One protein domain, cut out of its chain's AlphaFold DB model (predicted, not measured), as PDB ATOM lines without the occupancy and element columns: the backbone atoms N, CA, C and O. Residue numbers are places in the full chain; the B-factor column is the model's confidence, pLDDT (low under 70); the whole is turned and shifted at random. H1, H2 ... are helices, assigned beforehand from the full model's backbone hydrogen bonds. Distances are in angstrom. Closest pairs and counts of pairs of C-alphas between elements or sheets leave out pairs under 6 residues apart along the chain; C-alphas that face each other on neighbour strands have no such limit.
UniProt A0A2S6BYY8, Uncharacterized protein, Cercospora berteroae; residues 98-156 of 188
ATOM      1  N   THR A  98     462.174 472.669 369.033       64.12
ATOM      2  CA  THR A  98     460.721 472.914 369.105       64.12
ATOM      3  C   THR A  98     460.324 474.276 368.553       64.12
ATOM      4  O   THR A  98     459.131 474.536 368.415       64.12
ATOM      5  N   SER A  99     461.283 475.141 368.211       70.06
ATOM      6  CA  SER A  99     460.998 476.483 367.692       70.06
ATOM      7  C   SER A  99     460.133 476.447 366.431       70.06
ATOM      8  O   SER A  99     459.219 477.249 366.310       70.06
ATOM      9  N   SER A 100     460.332 475.457 365.553       76.56
ATOM     10  CA  SER A 100     459.498 475.280 364.356       76.56
ATOM     11  C   SER A 100     458.053 474.879 364.678       76.56
ATOM     12  O   SER A 100     457.155 475.114 363.880       76.56
ATOM     13  N   ILE A 101     457.811 474.244 365.831       84.44
ATOM     14  CA  ILE A 101     456.455 473.894 366.277       84.44
ATOM     15  C   ILE A 101     455.736 475.150 366.766       84.44
ATOM     16  O   ILE A 101     454.571 475.337 366.435       84.44
ATOM     17  N   ALA A 102     456.426 475.997 367.537       86.00
ATOM     18  CA  ALA A 102     455.871 477.269 367.993       86.00
ATOM     19  C   ALA A 102     455.526 478.174 366.800       86.00
ATOM     20  O   ALA A 102     454.395 478.628 366.698       86.00
ATOM     21  N   GLU A 103     456.447 478.313 365.848       88.19
ATOM     22  CA  GLU A 103     456.232 479.070 364.608       88.19
ATOM     23  C   GLU A 103     455.058 478.510 363.783       88.19
ATOM     24  O   GLU A 103     454.162 479.243 363.376       88.19
ATOM     25  N   SER A 104     454.979 477.185 363.606       88.81
ATOM     26  CA  SER A 104     453.837 476.573 362.916       88.81
ATOM     27  C   SER A 104     452.513 476.772 363.656       88.81
ATOM     28  O   SER A 104     451.459 476.752 363.018       88.81
ATOM     29  N   HIS A 105     452.539 476.903 364.984       91.44
ATOM     30  CA  HIS A 105     451.343 477.199 365.763       91.44
ATOM     31  C   HIS A 105     450.899 478.650 365.575       91.44
ATOM     32  O   HIS A 105     449.704 478.880 365.423       91.44
ATOM     33  N   GLU A 106     451.838 479.596 365.514       92.19
ATOM     34  CA  GLU A 106     451.560 481.004 365.204       92.19
ATOM     35  C   GLU A 106     450.898 481.139 363.825       92.19
ATOM     36  O   GLU A 106     449.819 481.716 363.724       92.19
ATOM     37  N   TRP A 107     451.427 480.483 362.784       93.06
ATOM     38  CA  TRP A 107     450.782 480.482 361.458       93.06
ATOM     39  C   TRP A 107     449.378 479.876 361.469       93.06
ATOM     40  O   TRP A 107     448.491 480.319 360.742       93.06
ATOM     41  N   TRP A 108     449.155 478.847 362.289       93.44
ATOM     42  CA  TRP A 108     447.820 478.286 362.455       93.44
ATOM     43  C   TRP A 108     446.872 479.280 363.141       93.44
ATOM     44  O   TRP A 108     445.719 479.374 362.724       93.44
ATOM     45  N   GLN A 109     447.341 480.029 364.146       93.25
ATOM     46  CA  GLN A 109     446.554 481.068 364.820       93.25
ATOM     47  C   GLN A 109     446.160 482.187 363.850       93.25
ATOM     48  O   GLN A 109     444.984 482.538 363.781       93.25
ATOM     49  N   GLU A 110     447.108 482.678 363.049       92.31
ATOM     50  CA  GLU A 110     446.859 483.678 362.002       92.31
ATOM     51  C   GLU A 110     445.828 483.174 360.975       92.31
ATOM     52  O   GLU A 110     444.906 483.903 360.597       92.31
ATOM     53  N   LEU A 111     445.928 481.899 360.567       93.25
ATOM     54  CA  LEU A 111     444.974 481.266 359.652       93.25
ATOM     55  C   LEU A 111     443.558 481.227 360.237       93.25
ATOM     56  O   LEU A 111     442.617 481.659 359.576       93.25
ATOM     57  N   VAL A 112     443.382 480.732 361.467       93.06
ATOM     58  CA  VAL A 112     442.040 480.630 362.075       93.06
ATOM     59  C   VAL A 112     441.466 481.987 362.479       93.06
ATOM     60  O   VAL A 112     440.245 482.127 362.568       93.06
ATOM     61  N   ALA A 113     442.318 482.990 362.690       91.81
ATOM     62  CA  ALA A 113     441.916 484.378 362.877       91.81
ATOM     63  C   ALA A 113     441.515 485.065 361.558       91.81
ATOM     64  O   ALA A 113     440.883 486.120 361.599       91.81
ATOM     65  N   GLY A 114     441.812 484.471 360.397       88.38
ATOM     66  CA  GLY A 114     441.549 485.067 359.083       88.38
ATOM     67  C   GLY A 114     442.492 486.227 358.749       88.38
ATOM     68  O   GLY A 114     442.123 487.121 357.990       88.38
ATOM     69  N   GLU A 115     443.688 486.244 359.341       90.31
ATOM     70  CA  GLU A 115     444.703 487.288 359.139       90.31
ATOM     71  C   GLU A 115     445.576 487.033 357.900       90.31
ATOM     72  O   GLU A 115     446.279 487.929 357.428       90.31
ATOM     73  N   VAL A 116     445.493 485.826 357.338       89.19
ATOM     74  CA  VAL A 116     446.230 485.382 356.150       89.19
ATOM     75  C   VAL A 116     445.285 484.803 355.097       89.19
ATOM     76  O   VAL A 116     444.167 484.387 355.400       89.19
ATOM     77  N   ASP A 117     445.742 484.763 353.842       86.81
ATOM     78  CA  ASP A 117     445.005 484.124 352.748       86.81
ATOM     79  C   ASP A 117     444.945 482.605 352.969       86.81
ATOM     80  O   ASP A 117     445.961 481.904 352.943       86.81
ATOM     81  N   SER A 118     443.734 482.092 353.181       82.69
ATOM     82  CA  SER A 118     443.483 480.668 353.388       82.69
ATOM     83  C   SER A 118     443.696 479.823 352.134       82.69
ATOM     84  O   SER A 118     443.724 478.596 352.232       82.69
ATOM     85  N   ASN A 119     443.833 480.443 350.958       86.38
ATOM     86  CA  ASN A 119     443.745 479.773 349.667       86.38
ATOM     87  C   ASN A 119     442.471 478.902 349.619       86.38
ATOM     88  O   ASN A 119     441.362 479.405 349.785       86.38
ATOM     89  N   GLU A 120     442.626 477.586 349.459       87.44
ATOM     90  CA  GLU A 120     441.535 476.600 349.423       87.44
ATOM     91  C   GLU A 120     441.342 475.851 350.759       87.44
ATOM     92  O   GLU A 120     440.570 474.893 350.836       87.44
ATOM     93  N   ILE A 121     442.055 476.237 351.823       88.25
ATOM     94  CA  ILE A 121     441.960 475.568 353.125       88.25
ATOM     95  C   ILE A 121     440.654 475.973 353.810       88.25
ATOM     96  O   ILE A 121     440.421 477.148 354.076       88.25
ATOM     97  N   ASN A 122     439.829 474.988 354.171       88.94
ATOM     98  CA  ASN A 122     438.713 475.202 355.089       88.94
ATOM     99  C   ASN A 122     439.238 475.206 356.533       88.94
ATOM    100  O   ASN A 122     439.676 474.172 357.041       88.94
ATOM    101  N   TYR A 123     439.199 476.373 357.172       91.50
ATOM    102  CA  TYR A 123     439.674 476.595 358.539       91.50
ATOM    103  C   TYR A 123     438.526 476.807 359.541       91.50
ATOM    104  O   TYR A 123     438.771 477.213 360.677       91.50
ATOM    105  N   ASN A 124     437.285 476.510 359.141       92.81
ATOM    106  CA  ASN A 124     436.120 476.651 360.004       92.81
ATOM    107  C   ASN A 124     436.187 475.683 361.192       92.81
ATOM    108  O   ASN A 124     436.577 474.520 361.069       92.81
ATOM    109  N   GLN A 125     435.754 476.156 362.353       92.69
ATOM    110  CA  GLN A 125     435.779 475.425 363.614       92.69
ATOM    111  C   GLN A 125     434.560 475.781 364.461       92.69
ATOM    112  O   GLN A 125     433.925 476.806 364.256       92.69
ATOM    113  N   THR A 126     434.219 474.929 365.425       93.00
ATOM    114  CA  THR A 126     432.994 475.074 366.231       93.00
ATOM    115  C   THR A 126     433.260 475.232 367.728       93.00
ATOM    116  O   THR A 126     432.337 475.196 368.543       93.00
ATOM    117  N   SER A 127     434.524 475.374 368.122       92.00
ATOM    118  CA  SER A 127     434.978 475.260 369.510       92.00
ATOM    119  C   SER A 127     435.424 476.578 370.139       92.00
ATOM    120  O   SER A 127     435.291 476.723 371.353       92.00
ATOM    121  N   SER A 128     435.930 477.532 369.356       91.25
ATOM    122  CA  SER A 128     436.455 478.803 369.860       91.25
ATOM    123  C   SER A 128     435.706 479.990 369.268       91.25
ATOM    124  O   SER A 128     435.925 480.375 368.124       91.25
ATOM    125  N   THR A 129     434.855 480.622 370.072       92.44
ATOM    126  CA  THR A 129     434.152 481.857 369.690       92.44
ATOM    127  C   THR A 129     435.079 483.072 369.593       92.44
ATOM    128  O   THR A 129     434.650 484.126 369.149       92.44
ATOM    129  N   GLU A 130     436.327 482.967 370.058       92.12
ATOM    130  CA  GLU A 130     437.315 484.051 369.976       92.12
ATOM    131  C   GLU A 130     437.688 484.364 368.519       92.12
ATOM    132  O   GLU A 130     437.867 485.524 368.150       92.12
ATOM    133  N   TYR A 131     437.716 483.338 367.668       91.12
ATOM    134  CA  TYR A 131     438.037 483.467 366.252       91.12
ATOM    135  C   TYR A 131     436.764 483.606 365.411       91.12
ATOM    136  O   TYR A 131     436.363 482.678 364.713       91.12
ATOM    137  N   ASN A 132     436.124 484.777 365.466       88.94
ATOM    138  CA  ASN A 132     434.844 485.038 364.784       88.94
ATOM    139  C   ASN A 132     434.856 484.732 363.275       88.94
ATOM    140  O   ASN A 132     433.824 484.366 362.729       88.94
ATOM    141  N   ASN A 133     436.005 484.880 362.606       88.88
ATOM    142  CA  ASN A 133     436.133 484.631 361.166       88.88
ATOM    143  C   ASN A 133     436.074 483.140 360.801       88.88
ATOM    144  O   ASN A 133     435.721 482.809 359.676       88.88
ATOM    145  N   SER A 134     436.414 482.250 361.737       92.62
ATOM    146  CA  SER A 134     436.408 480.796 361.541       92.62
ATOM    147  C   SER A 134     435.343 480.075 362.359       92.62
ATOM    148  O   SER A 134     435.100 478.889 362.144       92.62
ATOM    149  N   TYR A 135     434.729 480.755 363.325       95.19
ATOM    150  CA  TYR A 135     433.755 480.152 364.216       95.19
ATOM    151  C   TYR A 135     432.416 479.928 363.515       95.19
ATOM    152  O   TYR A 135     431.774 480.864 363.045       95.19
ATOM    153  N   VAL A 136     431.969 478.680 363.540       94.69
ATOM    154  CA  VAL A 136     430.647 478.241 363.108       94.69
ATOM    155  C   VAL A 136     429.914 477.676 364.316       94.69
ATOM    156  O   VAL A 136     430.457 476.867 365.073       94.69
ATOM    157  N   GLU A 137     428.666 478.085 364.522       94.31
ATOM    158  CA  GLU A 137     427.895 477.618 365.670       94.31
ATOM    159  C   GLU A 137     427.661 476.093 365.570       94.31
ATOM    160  O   GLU A 137     427.183 475.600 364.546       94.31
ATOM    161  N   PRO A 138     427.932 475.299 366.628       91.88
ATOM    162  CA  PRO A 138     427.746 473.844 366.588       91.88
ATOM    163  C   PRO A 138     426.342 473.394 366.155       91.88
ATOM    164  O   PRO A 138     426.181 472.307 365.597       91.88
ATOM    165  N   GLY A 139     425.319 474.207 366.439       90.00
ATOM    166  CA  GLY A 139     423.930 473.935 366.073       90.00
ATOM    167  C   GLY A 139     423.647 474.057 364.574       90.00
ATOM    168  O   GLY A 139     422.791 473.327 364.073       90.00
ATOM    169  N   THR A 140     424.375 474.927 363.870       92.50
ATOM    170  CA  THR A 140     424.198 475.229 362.438       92.50
ATOM    171  C   THR A 140     425.311 474.651 361.562       92.50
ATOM    172  O   THR A 140     425.170 474.611 360.342       92.50
ATOM    173  N   ALA A 141     426.378 474.118 362.165       92.25
ATOM    174  CA  ALA A 141     427.561 473.620 361.464       92.25
ATOM    175  C   ALA A 141     427.278 472.597 360.354       92.25
ATOM    176  O   ALA A 141     427.982 472.576 359.353       92.25
ATOM    177  N   TRP A 142     426.252 471.756 360.495       92.19
ATOM    178  CA  TRP A 142     425.883 470.787 359.455       92.19
ATOM    179  C   TRP A 142     425.421 471.464 358.163       92.19
ATOM    180  O   TRP A 142     425.767 471.005 357.076       92.19
ATOM    181  N   ASP A 143     424.662 472.550 358.294       91.75
ATOM    182  CA  ASP A 143     424.116 473.293 357.163       91.75
ATOM    183  C   ASP A 143     425.181 474.235 356.580       91.75
ATOM    184  O   ASP A 143     425.357 474.284 355.368       91.75
ATOM    185  N   GLU A 144     425.940 474.930 357.434       90.75
ATOM    186  CA  GLU A 144     426.968 475.894 357.006       90.75
ATOM    187  C   GLU A 144     428.228 475.242 356.420       90.75
ATOM    188  O   GLU A 144     428.854 475.810 355.528       90.75
ATOM    189  N   LEU A 145     428.610 474.056 356.902       90.00
ATOM    190  CA  LEU A 145     429.772 473.313 356.395       90.00
ATOM    191  C   LEU A 145     429.393 472.269 355.342       90.00
ATOM    192  O   LEU A 145     430.261 471.523 354.889       90.00
ATOM    193  N   GLU A 146     428.106 472.179 354.995       90.50
ATOM    194  CA  GLU A 146     427.560 471.182 354.071       90.50
ATOM    195  C   GLU A 146     427.927 469.735 354.470       90.50
ATOM    196  O   GLU A 146     428.119 468.848 353.632       90.50
ATOM    197  N   ILE A 147     428.031 469.474 355.780       88.75
ATOM    198  CA  ILE A 147     428.399 468.160 356.315       88.75
ATOM    199  C   ILE A 147     427.121 467.351 356.576       88.75
ATOM    200  O   ILE A 147     426.196 467.834 357.236       88.75
ATOM    201  N   PRO A 148     427.051 466.078 356.148       87.12
ATOM    202  CA  PRO A 148     425.912 465.225 356.452       87.12
ATOM    203  C   PRO A 148     425.704 465.063 357.962       87.12
ATOM    204  O   PRO A 148     426.574 464.550 358.663       87.12
ATOM    205  N   ARG A 149     424.502 465.396 358.445       85.75
ATOM    206  CA  ARG A 149     424.101 465.233 359.858       85.75
ATOM    207  C   ARG A 149     424.203 463.794 360.368       85.75
ATOM    208  O   ARG A 149     424.304 463.558 361.570       85.75
ATOM    209  N   TRP A 150     424.154 462.832 359.453       84.44
ATOM    210  CA  TRP A 150     424.218 461.410 359.751       84.44
ATOM    211  C   TRP A 150     425.233 460.741 358.832       84.44
ATOM    212  O   TRP A 150     425.165 460.874 357.609       84.44
ATOM    213  N   SER A 151     426.148 459.969 359.411       82.81
ATOM    214  CA  SER A 151     427.010 459.086 358.634       82.81
ATOM    215  C   SER A 151     426.188 457.925 358.082       82.81
ATOM    216  O   SER A 151     425.484 457.240 358.829       82.81
ATOM    217  N   THR A 152     426.328 457.642 356.791       81.81
ATOM    218  CA  THR A 152     425.831 456.379 356.243       81.81
ATOM    219  C   THR A 152     426.860 455.299 356.547       81.81
ATOM    220  O   THR A 152     427.961 455.305 356.000       81.81
ATOM    221  N   TYR A 153     426.520 454.377 357.446       78.75
ATOM    222  CA  TYR A 153     427.355 453.212 357.716       78.75
ATOM    223  C   TYR A 153     427.193 452.222 356.559       78.75
ATOM    224  O   TYR A 153     426.173 451.546 356.441       78.75
ATOM    225  N   GLY A 154     428.189 452.181 355.678       80.56
ATOM    226  CA  GLY A 154     428.289 451.218 354.586       80.56
ATOM    227  C   GLY A 154     429.427 450.228 354.814       80.56
ATOM    228  O   GLY A 154     430.318 450.453 355.633       80.56
ATOM    229  N   GLN A 155     429.421 449.130 354.059       87.44
ATOM    230  CA  GLN A 155     430.609 448.294 353.943       87.44
ATOM    231  C   GLN A 155     431.720 449.117 353.279       87.44
ATOM    232  O   GLN A 155     431.485 449.766 352.259       87.44
ATOM    233  N   ALA A 156     432.924 449.094 353.856       88.00
ATOM    234  CA  ALA A 156     434.080 449.730 353.240       88.00
ATOM    235  C   ALA A 156     434.286 449.174 351.823       88.00
ATOM    236  O   ALA A 156     434.162 447.966 351.599       88.00
TER     237      ALA A 156
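What this domain is: This is residues 98 to 156 of the 188 residues of an uncharacterized protein of Cercospora berteroae (UniProt A0A2S6BYY8). With little regular structure, this is mostly winding chain: residues 98 to 106, of which 99 to 106 belong to helix H1, stick out as an arm, the looping residues 114 to 140 make the middle, and beyond them the short helix H2 leads to a tail whose residues 151 to 156 stick out. The printed part has 59 residues, 19 of them in the named helices H1 and H2, in that order, with no named strand; the class is all helix. The whole is loose, with a radius of gyration of the C-alphas of 14.8 A and spans of 43 by 29 by 21 A.

How they stand to each other: H1, residues 99 to 113, and H2, residues 141 to 144, are apart, with no C-alpha of the one within 8 A of the other. In H1 every O i to N i+4 pair is within hydrogen-bond range; H2 is too short for such a pair, and its 1 pair of O i and N i+3 is not within range.

Where its parts are: H1 runs 21.2 A from C-alpha 99 at (460.998, 476.483, 367.692) to C-alpha 113 at (441.916, 484.378, 362.877). H2 ends at C-alpha 144, (426.968, 475.894, 357.006).

The domain as a whole: The two C-alphas farthest apart, those of Ser 99 and Gln 155, are 43.7 A apart. The link from H1 to H2 is long, with 27 residues. The printed part has no cut. Residue 98 is under pLDDT 70.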